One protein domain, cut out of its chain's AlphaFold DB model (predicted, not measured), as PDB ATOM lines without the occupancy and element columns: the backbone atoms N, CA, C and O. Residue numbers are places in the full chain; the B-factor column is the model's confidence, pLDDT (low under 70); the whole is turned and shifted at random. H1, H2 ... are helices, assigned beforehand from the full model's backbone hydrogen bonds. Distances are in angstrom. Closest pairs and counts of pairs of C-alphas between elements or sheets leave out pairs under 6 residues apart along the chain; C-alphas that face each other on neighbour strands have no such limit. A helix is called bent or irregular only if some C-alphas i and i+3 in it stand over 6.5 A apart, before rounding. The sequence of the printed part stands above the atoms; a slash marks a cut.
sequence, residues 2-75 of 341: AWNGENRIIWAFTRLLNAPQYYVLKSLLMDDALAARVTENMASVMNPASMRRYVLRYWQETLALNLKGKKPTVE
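What this domain is: This is residues 2 to 75 of the 341 residues of the protein "Uncharacterized alpha/beta hydrolase domain" of Massilia yuzhufengensis (UniProt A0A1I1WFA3). Two long helices, H1 and H3, lie side by side and run the same way, and the shorter H2 runs back between them in the chain, packing on residues 7 to 14 of H1. The three centres make a triangle, and the two long helices give the body its length. The printed part has 74 residues with three named helices in the order H1, H2, H3 and no named strand; the class is all helix. The whole is only just compact, close to loose, with a radius of gyration of the C-alphas of 13.2 A, and it is elongated, spanning 40 by 22 by 19 A.

How they stand to each other: Start at H1, residues 5 to 25, and go on to H2, residues 32 to 42: they touch, with the closest C-alphas those of Asn 7 and Thr 39, 5.5 A apart. H1 does so with residues 7 to 14 alone. The two run opposite ways at a steep tilt of 44 degrees, a helical hairpin. Next look at H3, residues 49 to 67, which touches H1; their closest C-alphas, of Gln 21 and Leu 63, are 6.8 A apart. H1 and H3 run the same way at a shallow tilt of 12 degrees. H2 and H3 only just touch, with 3 pairs of C-alphas within 8 A, and H3 does so with residues 51 to 55 alone; the closest C-alphas, of Met 42 and Arg 52, are 6.2 A apart. They too form a helical hairpin, running opposite ways at a shallow tilt of 32 degrees, only just short of steep. The helix packing is only just mostly aligned, with two of the three touching pairs at a shallow tilt. Every O i to N i+4 pair is within hydrogen-bond range in H2 and H3; in H1 it is 15 of 17.

Where its parts are: Find C-alpha 5 at (58.660, -64.869, 54.925); from there H1 runs 30.3 A to C-alpha 25. H1 is irregular, but only just: C-alphas 17 and 20 are 6.51 A apart. H2 starts at C-alpha 32, at (72.764, -67.323, 44.765), and covers 15.0 A to C-alpha 42. H3 runs 27.1 A from C-alpha 49 to C-alpha 67 at (70.911, -86.644, 38.075).

The domain as a whole: The two C-alphas farthest apart are those of Ala 2 and Gly 69, at 42.9 A. The printed part has no cut, and both links, H1 to H2 and H2 to H3, are short with 6 residues each. The mean pLDDT of the printed part is 91.6; look for values under 70 at residues 2 to 3 and 44 to 46.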
ATOM      1  N   ALA A   2      59.783 -57.623  57.998       45.34
ATOM      2  CA  ALA A   2      58.779 -58.653  58.309       45.34
ATOM      3  C   ALA A   2      58.070 -59.247  57.070       45.34
ATOM      4  O   ALA A   2      57.310 -60.186  57.228       45.34
ATOM      5  N   TRP A   3      58.335 -58.737  55.861       58.31
ATOM      6  CA  TRP A   3      57.546 -59.016  54.647       58.31
ATOM      7  C   TRP A   3      58.060 -60.163  53.761       58.31
ATOM      8  O   TRP A   3      57.377 -60.555  52.827       58.31
ATOM      9  N   ASN A   4      59.239 -60.724  54.050       81.25
ATOM     10  CA  ASN A   4      59.915 -61.666  53.144       81.25
ATOM     11  C   ASN A   4      59.855 -63.120  53.660       81.25
ATOM     12  O   ASN A   4      60.821 -63.863  53.487       81.25
ATOM     13  N   GLY A   5      58.804 -63.502  54.396       86.88
ATOM     14  CA  GLY A   5      58.660 -64.869  54.925       86.88
ATOM     15  C   GLY A   5      58.555 -65.895  53.794       86.88
ATOM     16  O   GLY A   5      59.363 -66.816  53.710       86.88
ATOM     17  N   GLU A   6      57.668 -65.635  52.835       88.75
ATOM     18  CA  GLU A   6      57.542 -66.423  51.603       88.75
ATOM     19  C   GLU A   6      58.876 -66.550  50.846       88.75
ATOM     20  O   GLU A   6      59.266 -67.654  50.469       88.75
ATOM     21  N   ASN A   7      59.636 -65.457  50.697       91.88
ATOM     22  CA  ASN A   7      60.953 -65.504  50.054       91.88
ATOM     23  C   ASN A   7      61.914 -66.465  50.771       91.88
ATOM     24  O   ASN A   7      62.667 -67.176  50.116       91.88
ATOM     25  N   ARG A   8      61.908 -66.503  52.108       94.38
ATOM     26  CA  ARG A   8      62.774 -67.414  52.878       94.38
ATOM     27  C   ARG A   8      62.366 -68.871  52.695       94.38
ATOM     28  O   ARG A   8      63.240 -69.719  52.528       94.38
ATOM     29  N   ILE A   9      61.061 -69.142  52.651       94.81
ATOM     30  CA  ILE A   9      60.525 -70.478  52.364       94.81
ATOM     31  C   ILE A   9      60.972 -70.933  50.970       94.81
ATOM     32  O   ILE A   9      61.527 -72.021  50.820       94.81
ATOM     33  N   ILE A  10      60.804 -70.090  49.946       94.19
ATOM     34  CA  ILE A  10      61.224 -70.404  48.571       94.19
ATOM     35  C   ILE A  10      62.744 -70.562  48.484       94.19
ATOM     36  O   ILE A  10      63.236 -71.496  47.849       94.19
ATOM     37  N   TRP A  11      63.506 -69.710  49.169       95.88
ATOM     38  CA  TRP A  11      64.957 -69.838  49.230       95.88
ATOM     39  C   TRP A  11      65.375 -71.201  49.797       95.88
ATOM     40  O   TRP A  11      66.268 -71.839  49.233       95.88
ATOM     41  N   ALA A  12      64.682 -71.707  50.824       97.50
ATOM     42  CA  ALA A  12      64.913 -73.042  51.374       97.50
ATOM     43  C   ALA A  12      64.698 -74.159  50.331       97.50
ATOM     44  O   ALA A  12      65.516 -75.076  50.251       97.50
ATOM     45  N   PHE A  13      63.690 -74.050  49.454       97.31
ATOM     46  CA  PHE A  13      63.523 -74.981  48.326       97.31
ATOM     47  C   PHE A  13      64.716 -74.964  47.367       97.31
ATOM     48  O   PHE A  13      65.154 -76.022  46.918       97.31
ATOM     49  N   THR A  14      65.302 -73.794  47.087       97.25
ATOM     50  CA  THR A  14      66.509 -73.733  46.241       97.25
ATOM     51  C   THR A  14      67.684 -74.476  46.882       97.25
ATOM     52  O   THR A  14      68.466 -75.119  46.185       97.25
ATOM     53  N   ARG A  15      67.801 -74.434  48.218       98.00
ATOM     54  CA  ARG A  15      68.827 -75.186  48.954       98.00
ATOM     55  C   ARG A  15      68.554 -76.690  48.901       98.00
ATOM     56  O   ARG A  15      69.487 -77.452  48.662       98.00
ATOM     57  N   LEU A  16      67.290 -77.099  49.048       98.38
ATOM     58  CA  LEU A  16      66.857 -78.493  48.911       98.38
ATOM     59  C   LEU A  16      67.180 -79.059  47.522       98.38
ATOM     60  O   LEU A  16      67.667 -80.178  47.428       98.38
ATOM     61  N   LEU A  17      66.971 -78.280  46.460       98.25
ATOM     62  CA  LEU A  17      67.324 -78.662  45.089       98.25
ATOM     63  C   LEU A  17      68.844 -78.747  44.878       98.25
ATOM     64  O   LEU A  17      69.344 -79.672  44.236       98.25
ATOM     65  N   ASN A  18      69.593 -77.792  45.436       98.50
ATOM     66  CA  ASN A  18      71.048 -77.748  45.317       98.50
ATOM     67  C   ASN A  18      71.753 -78.893  46.046       98.50
ATOM     68  O   ASN A  18      72.804 -79.327  45.586       98.50
ATOM     69  N   ALA A  19      71.219 -79.380  47.167       98.31
ATOM     70  CA  ALA A  19      71.877 -80.399  47.983       98.31
ATOM     71  C   ALA A  19      72.187 -81.712  47.221       98.31
ATOM     72  O   ALA A  19      73.365 -82.083  47.157       98.31
ATOM     73  N   PRO A  20      71.216 -82.405  46.592       98.31
ATOM     74  CA  PRO A  20      71.492 -83.612  45.813       98.31
ATOM     75  C   PRO A  20      72.299 -83.314  44.540       98.31
ATOM     76  O   PRO A  20      73.208 -84.078  44.214       98.31
ATOM     77  N   GLN A  21      72.050 -82.184  43.860       98.31
ATOM     78  CA  GLN A  21      72.853 -81.751  42.708       98.31
ATOM     79  C   GLN A  21      74.333 -81.633  43.088       98.31
ATOM     80  O   GLN A  21      75.192 -82.241  42.452       98.31
ATOM     81  N   TYR A  22      74.640 -80.880  44.144       98.38
ATOM     82  CA  TYR A  22      76.008 -80.658  44.587       98.38
ATOM     83  C   TYR A  22      76.649 -81.953  45.079       98.38
ATOM     84  O   TYR A  22      77.814 -82.211  44.787       98.38
ATOM     85  N   TYR A  23      75.894 -82.806  45.777       98.12
ATOM     86  CA  TYR A  23      76.392 -84.101  46.223       98.12
ATOM     87  C   TYR A  23      76.899 -84.960  45.052       98.12
ATOM     88  O   TYR A  23      78.028 -85.457  45.123       98.12
ATOM     89  N   VAL A  24      76.120 -85.070  43.970       98.19
ATOM     90  CA  VAL A  24      76.433 -85.925  42.810       98.19
ATOM     91  C   VAL A  24      77.377 -85.250  41.811       98.19
ATOM     92  O   VAL A  24      78.337 -85.866  41.360       98.19
ATOM     93  N   LEU A  25      77.121 -83.988  41.460       98.12
ATOM     94  CA  LEU A  25      77.765 -83.297  40.335       98.12
ATOM     95  C   LEU A  25      78.825 -82.273  40.748       98.12
ATOM     96  O   LEU A  25      79.523 -81.751  39.882       98.12
ATOM     97  N   LYS A  26      78.955 -81.971  42.046       97.62
ATOM     98  CA  LYS A  26      79.865 -80.938  42.583       97.62
ATOM     99  C   LYS A  26      79.619 -79.538  42.000       97.62
ATOM    100  O   LYS A  26      80.507 -78.690  42.018       97.62
ATOM    101  N   SER A  27      78.401 -79.287  41.528       97.44
ATOM    102  CA  SER A  27      77.931 -77.998  41.022       97.44
ATOM    103  C   SER A  27      76.573 -77.647  41.625       97.44
ATOM    104  O   SER A  27      75.833 -78.523  42.075       97.44
ATOM    105  N   LEU A  28      76.254 -76.355  41.671       97.88
ATOM    106  CA  LEU A  28      74.941 -75.886  42.108       97.88
ATOM    107  C   LEU A  28      73.965 -75.920  40.931       97.88
ATOM    108  O   LEU A  28      74.340 -75.594  39.806       97.88
ATOM    109  N   LEU A  29      72.711 -76.297  41.195       97.31
ATOM    110  CA  LEU A  29      71.625 -76.162  40.224       97.31
ATOM    111  C   LEU A  29      71.276 -74.679  40.060       97.31
ATOM    112  O   LEU A  29      71.025 -74.206  38.956       97.31
ATOM    113  N   MET A  30      71.290 -73.956  41.180       96.81
ATOM    114  CA  MET A  30      71.097 -72.517  41.256       96.81
ATOM    115  C   MET A  30      72.200 -71.899  42.102       96.81
ATOM    116  O   MET A  30      72.317 -72.204  43.290       96.81
ATOM    117  N   ASP A  31      72.979 -70.998  41.514       96.88
ATOM    118  CA  ASP A  31      73.794 -70.081  42.305       96.88
ATOM    119  C   ASP A  31      72.907 -69.080  43.072       96.88
ATOM    120  O   ASP A  31      71.681 -69.045  42.919       96.88
ATOM    121  N   ASP A  32      73.516 -68.267  43.934       96.31
ATOM    122  CA  ASP A  32      72.764 -67.323  44.765       96.31
ATOM    123  C   ASP A  32      72.059 -66.238  43.945       96.31
ATOM    124  O   ASP A  32      70.970 -65.805  44.321       96.31
ATOM    125  N   ALA A  33      72.616 -65.845  42.796       96.69
ATOM    126  CA  ALA A  33      72.000 -64.855  41.921       96.69
ATOM    127  C   ALA A  33      70.733 -65.406  41.247       96.69
ATOM    128  O   ALA A  33      69.706 -64.727  41.198       96.69
ATOM    129  N   LEU A  34      70.775 -66.641  40.742       95.38
ATOM    130  CA  LEU A  34      69.608 -67.315  40.185       95.38
ATOM    131  C   LEU A  34      68.582 -67.628  41.274       95.38
ATOM    132  O   LEU A  34      67.398 -67.374  41.066       95.38
ATOM    133  N   ALA A  35      69.018 -68.115  42.437       95.50
ATOM    134  CA  ALA A  35      68.128 -68.389  43.559       95.50
ATOM    135  C   ALA A  35      67.404 -67.122  44.034       95.50
ATOM    136  O   ALA A  35      66.200 -67.183  44.288       95.50
ATOM    137  N   ALA A  36      68.091 -65.976  44.098       93.88
ATOM    138  CA  ALA A  36      67.478 -64.687  44.412       93.88
ATOM    139  C   ALA A  36      66.405 -64.313  43.380       93.88
ATOM    140  O   ALA A  36      65.264 -64.077  43.762       93.88
ATOM    141  N   ARG A  37      66.718 -64.383  42.077       92.25
ATOM    142  CA  ARG A  37      65.740 -64.096  41.008       92.25
ATOM    143  C   ARG A  37      64.526 -65.026  41.043       92.25
ATOM    144  O   ARG A  37      63.400 -64.568  40.901       92.25
ATOM    145  N   VAL A  38      64.738 -66.333  41.220       91.06
ATOM    146  CA  VAL A  38      63.644 -67.317  41.338       91.06
ATOM    147  C   VAL A  38      62.772 -66.986  42.544       91.06
ATOM    148  O   VAL A  38      61.550 -66.954  42.431       91.06
ATOM    149  N   THR A  39      63.405 -66.675  43.674       91.25
ATOM    150  CA  THR A  39      62.722 -66.301  44.911       91.25
ATOM    151  C   THR A  39      61.891 -65.035  44.733       91.25
ATOM    152  O   THR A  39      60.728 -65.028  45.113       91.25
ATOM    153  N   GLU A  40      62.452 -63.983  44.140       88.56
ATOM    154  CA  GLU A  40      61.767 -62.708  43.892       88.56
ATOM    155  C   GLU A  40      60.611 -62.845  42.895       88.56
ATOM    156  O   GLU A  40      59.560 -62.249  43.098       88.56
ATOM    157  N   ASN A  41      60.767 -63.662  41.849       85.44
ATOM    158  CA  ASN A  41      59.715 -63.879  40.855       85.44
ATOM    159  C   ASN A  41      58.563 -64.743  41.386       85.44
ATOM    160  O   ASN A  41      57.415 -64.573  40.974       85.44
ATOM    161  N   MET A  42      58.866 -65.700  42.267       84.00
ATOM    162  CA  MET A  42      57.862 -66.574  42.873       84.00
ATOM    163  C   MET A  42      57.152 -65.910  44.052       84.00
ATOM    164  O   MET A  42      55.939 -66.067  44.174       84.00
ATOM    165  N   ALA A  43      57.889 -65.188  44.900       76.62
ATOM    166  CA  ALA A  43      57.343 -64.514  46.068       76.62
ATOM    167  C   ALA A  43      56.547 -63.283  45.632       76.62
ATOM    168  O   ALA A  43      57.106 -62.243  45.287       76.62
ATOM    169  N   SER A  44      55.227 -63.400  45.633       68.94
ATOM    170  CA  SER A  44      54.337 -62.281  45.358       68.94
ATOM    171  C   SER A  44      52.970 -62.578  45.936       68.94
ATOM    172  O   SER A  44      52.392 -63.629  45.675       68.94
ATOM    173  N   VAL A  45      52.404 -61.589  46.627       59.47
ATOM    174  CA  VAL A  45      51.043 -61.643  47.186       59.47
ATOM    175  C   VAL A  45      49.984 -61.871  46.093       59.47
ATOM    176  O   VAL A  45      48.868 -62.286  46.383       59.47
ATOM    177  N   MET A  46      50.330 -61.612  44.827       62.88
ATOM    178  CA  MET A  46      49.463 -61.836  43.670       62.88
ATOM    179  C   MET A  46      49.656 -63.198  42.990       62.88
ATOM    180  O   MET A  46      48.840 -63.560  42.141       62.88
ATOM    181  N   ASN A  47      50.715 -63.947  43.312       70.00
ATOM    182  CA  ASN A  47      50.966 -65.233  42.672       70.00
ATOM    183  C   ASN A  47      50.085 -66.317  43.311       70.00
ATOM    184  O   ASN A  47      50.201 -66.581  44.509       70.00
ATOM    185  N   PRO A  48      49.224 -67.000  42.537       78.81
ATOM    186  CA  PRO A  48      48.422 -68.085  43.081       78.81
ATOM    187  C   PRO A  48      49.312 -69.279  43.447       78.81
ATOM    188  O   PRO A  48      50.323 -69.552  42.793       78.81
ATOM    189  N   ALA A  49      48.887 -70.069  44.437       82.56
ATOM    190  CA  ALA A  49      49.601 -71.275  44.870       82.56
ATOM    191  C   ALA A  49      49.882 -72.270  43.720       82.56
ATOM    192  O   ALA A  49      50.885 -72.982  43.742       82.56
ATOM    193  N   SER A  50      49.037 -72.301  42.682       85.12
ATOM    194  CA  SER A  50      49.261 -73.106  41.472       85.12
ATOM    195  C   SER A  50      50.530 -72.707  40.713       85.12
ATOM    196  O   SER A  50      51.262 -73.587  40.262       85.12
ATOM    197  N   MET A  51      50.828 -71.407  40.619       86.44
ATOM    198  CA  MET A  51      52.040 -70.897  39.976       86.44
ATOM    199  C   MET A  51      53.281 -71.334  40.757       86.44
ATOM    200  O   MET A  51      54.238 -71.836  40.171       86.44
ATOM    201  N   ARG A  52      53.239 -71.223  42.093       89.06
ATOM    202  CA  ARG A  52      54.312 -71.705  42.974       89.06
ATOM    203  C   ARG A  52      54.589 -73.191  42.744       89.06
ATOM    204  O   ARG A  52      55.736 -73.560  42.506       89.06
ATOM    205  N   ARG A  53      53.550 -74.036  42.775       91.69
ATOM    206  CA  ARG A  53      53.687 -75.485  42.541       91.69
ATOM    207  C   ARG A  53      54.275 -75.785  41.167       91.69
ATOM    208  O   ARG A  53      55.160 -76.627  41.070       91.69
ATOM    209  N   TYR A  54      53.826 -75.081  40.129       92.12
ATOM    210  CA  TYR A  54      54.359 -75.230  38.776       92.12
ATOM    211  C   TYR A  54      55.866 -74.939  38.719       92.12
ATOM    212  O   TYR A  54      56.632 -75.767  38.232       92.12
ATOM    213  N   VAL A  55      56.311 -73.807  39.276       93.12
ATOM    214  CA  VAL A  55      57.737 -73.439  39.268       93.12
ATOM    215  C   VAL A  55      58.575 -74.414  40.102       93.12
ATOM    216  O   VAL A  55      59.656 -74.812  39.672       93.12
ATOM    217  N   LEU A  56      58.087 -74.845  41.270       93.75
ATOM    218  CA  LEU A  56      58.790 -75.837  42.091       93.75
ATOM    219  C   LEU A  56      58.937 -77.182  41.367       93.75
ATOM    220  O   LEU A  56      60.020 -77.764  41.394       93.75
ATOM    221  N   ARG A  57      57.887 -77.656  40.680       95.19
ATOM    222  CA  ARG A  57      57.930 -78.898  39.890       95.19
ATOM    223  C   ARG A  57      58.887 -78.798  38.706       95.19
ATOM    224  O   ARG A  57      59.692 -79.701  38.525       95.19
ATOM    225  N   TYR A  58      58.895 -77.675  37.985       96.06
ATOM    226  CA  TYR A  58      59.859 -77.432  36.902       96.06
ATOM    227  C   TYR A  58      61.315 -77.629  37.362       96.06
ATOM    228  O   TYR A  58      62.126 -78.272  36.689       96.06
ATOM    229  N   TRP A  59      61.659 -77.113  38.544       97.44
ATOM    230  CA  TRP A  59      63.007 -77.278  39.082       97.44
ATOM    231  C   TRP A  59      63.287 -78.683  39.623       97.44
ATOM    232  O   TRP A  59      64.423 -79.146  39.506       97.44
ATOM    233  N   GLN A  60      62.279 -79.389  40.147       98.00
ATOM    234  CA  GLN A  60      62.408 -80.811  40.479       98.00
ATOM    235  C   GLN A  60      62.671 -81.663  39.232       98.00
ATOM    236  O   GLN A  60      63.562 -82.505  39.247       98.00
ATOM    237  N   GLU A  61      61.954 -81.420  38.135       98.12
ATOM    238  CA  GLU A  61      62.174 -82.107  36.857       98.12
ATOM    239  C   GLU A  61      63.578 -81.829  36.311       98.12
ATOM    240  O   GLU A  61      64.281 -82.746  35.883       98.12
ATOM    241  N   THR A  62      64.028 -80.574  36.398       98.31
ATOM    242  CA  THR A  62      65.389 -80.181  36.005       98.31
ATOM    243  C   THR A  62      66.440 -80.929  36.831       98.31
ATOM    244  O   THR A  62      67.404 -81.463  36.278       98.31
ATOM    245  N   LEU A  63      66.248 -81.018  38.151       98.50
ATOM    246  CA  LEU A  63      67.117 -81.795  39.032       98.50
ATOM    247  C   LEU A  63      67.118 -83.282  38.643       98.50
ATOM    248  O   LEU A  63      68.186 -83.866  38.464       98.50
ATOM    249  N   ALA A  64      65.942 -83.887  38.461       98.19
ATOM    250  CA  ALA A  64      65.813 -85.293  38.085       98.19
ATOM    251  C   ALA A  64      66.546 -85.603  36.766       98.19
ATOM    252  O   ALA A  64      67.271 -86.597  36.668       98.19
ATOM    253  N   LEU A  65      66.425 -84.724  35.764       98.31
ATOM    254  CA  LEU A  65      67.140 -84.838  34.490       98.31
ATOM    255  C   LEU A  65      68.659 -84.730  34.659       98.31
ATOM    256  O   LEU A  65      69.388 -85.541  34.085       98.31
ATOM    257  N   ASN A  66      69.139 -83.782  35.467       98.06
ATOM    258  CA  ASN A  66      70.570 -83.614  35.731       98.06
ATOM    259  C   ASN A  66      71.191 -84.840  36.413       98.06
ATOM    260  O   ASN A  66      72.336 -85.196  36.122       98.06
ATOM    261  N   LEU A  67      70.446 -85.484  37.314       98.25
ATOM    262  CA  LEU A  67      70.911 -86.644  38.075       98.25
ATOM    263  C   LEU A  67      70.768 -87.971  37.316       98.25
ATOM    264  O   LEU A  67      71.395 -88.967  37.690       98.25
ATOM    265  N   LYS A  68      69.979 -88.011  36.236       97.31
ATOM    266  CA  LYS A  68      69.705 -89.235  35.478       97.31
ATOM    267  C   LYS A  68      70.997 -89.895  34.981       97.31
ATOM    268  O   LYS A  68      71.779 -89.314  34.229       97.31
ATOM    269  N   GLY A  69      71.206 -91.148  35.387       96.62
ATOM    270  CA  GLY A  69      72.375 -91.949  35.001       96.62
ATOM    271  C   GLY A  69      73.698 -91.519  35.649       96.62
ATOM    272  O   GLY A  69      74.750 -92.027  35.263       96.62
ATOM    273  N   LYS A  70      73.675 -90.594  36.615       97.69
ATOM    274  CA  LYS A  70      74.868 -90.120  37.326       97.69
ATOM    275  C   LYS A  70      75.127 -90.943  38.589       97.69
ATOM    276  O   LYS A  70      74.226 -91.576  39.141       97.69
ATOM    277  N   LYS A  71      76.388 -90.957  39.027       96.38
ATOM    278  CA  LYS A  71      76.845 -91.635  40.246       96.38
ATOM    279  C   LYS A  71      77.610 -90.652  41.142       96.38
ATOM    280  O   LYS A  71      78.299 -89.792  40.594       96.38
ATOM    281  N   PRO A  72      77.537 -90.793  42.480       97.00
ATOM    282  CA  PRO A  72      76.716 -91.758  43.230       97.00
ATOM    283  C   PRO A  72      75.205 -91.509  43.070       97.00
ATOM    284  O   PRO A  72      74.789 -90.414  42.706       97.00
ATOM    285  N   THR A  73      74.387 -92.541  43.290       97.00
ATOM    286  CA  THR A  73      72.919 -92.406  43.292       97.00
ATOM    287  C   THR A  73      72.476 -91.892  44.660       97.00
ATOM    288  O   THR A  73      72.971 -92.373  45.675       97.00
ATOM    289  N   VAL A  74      71.571 -90.912  44.694       97.69
ATOM    290  CA  VAL A  74      70.965 -90.437  45.946       97.69
ATOM    291  C   VAL A  74      69.793 -91.348  46.279       97.69
ATOM    292  O   VAL A  74      68.832 -91.407  45.521       97.69
ATOM    293  N   GLU A  75      69.889 -92.073  47.390       96.88
ATOM    294  CA  GLU A  75      68.876 -93.061  47.791       96.88
ATOM    295  C   GLU A  75      67.790 -92.465  48.695       96.88
ATOM    296  O   GLU A  75      66.671 -92.965  48.725       96.88
TER     297      GLU A  75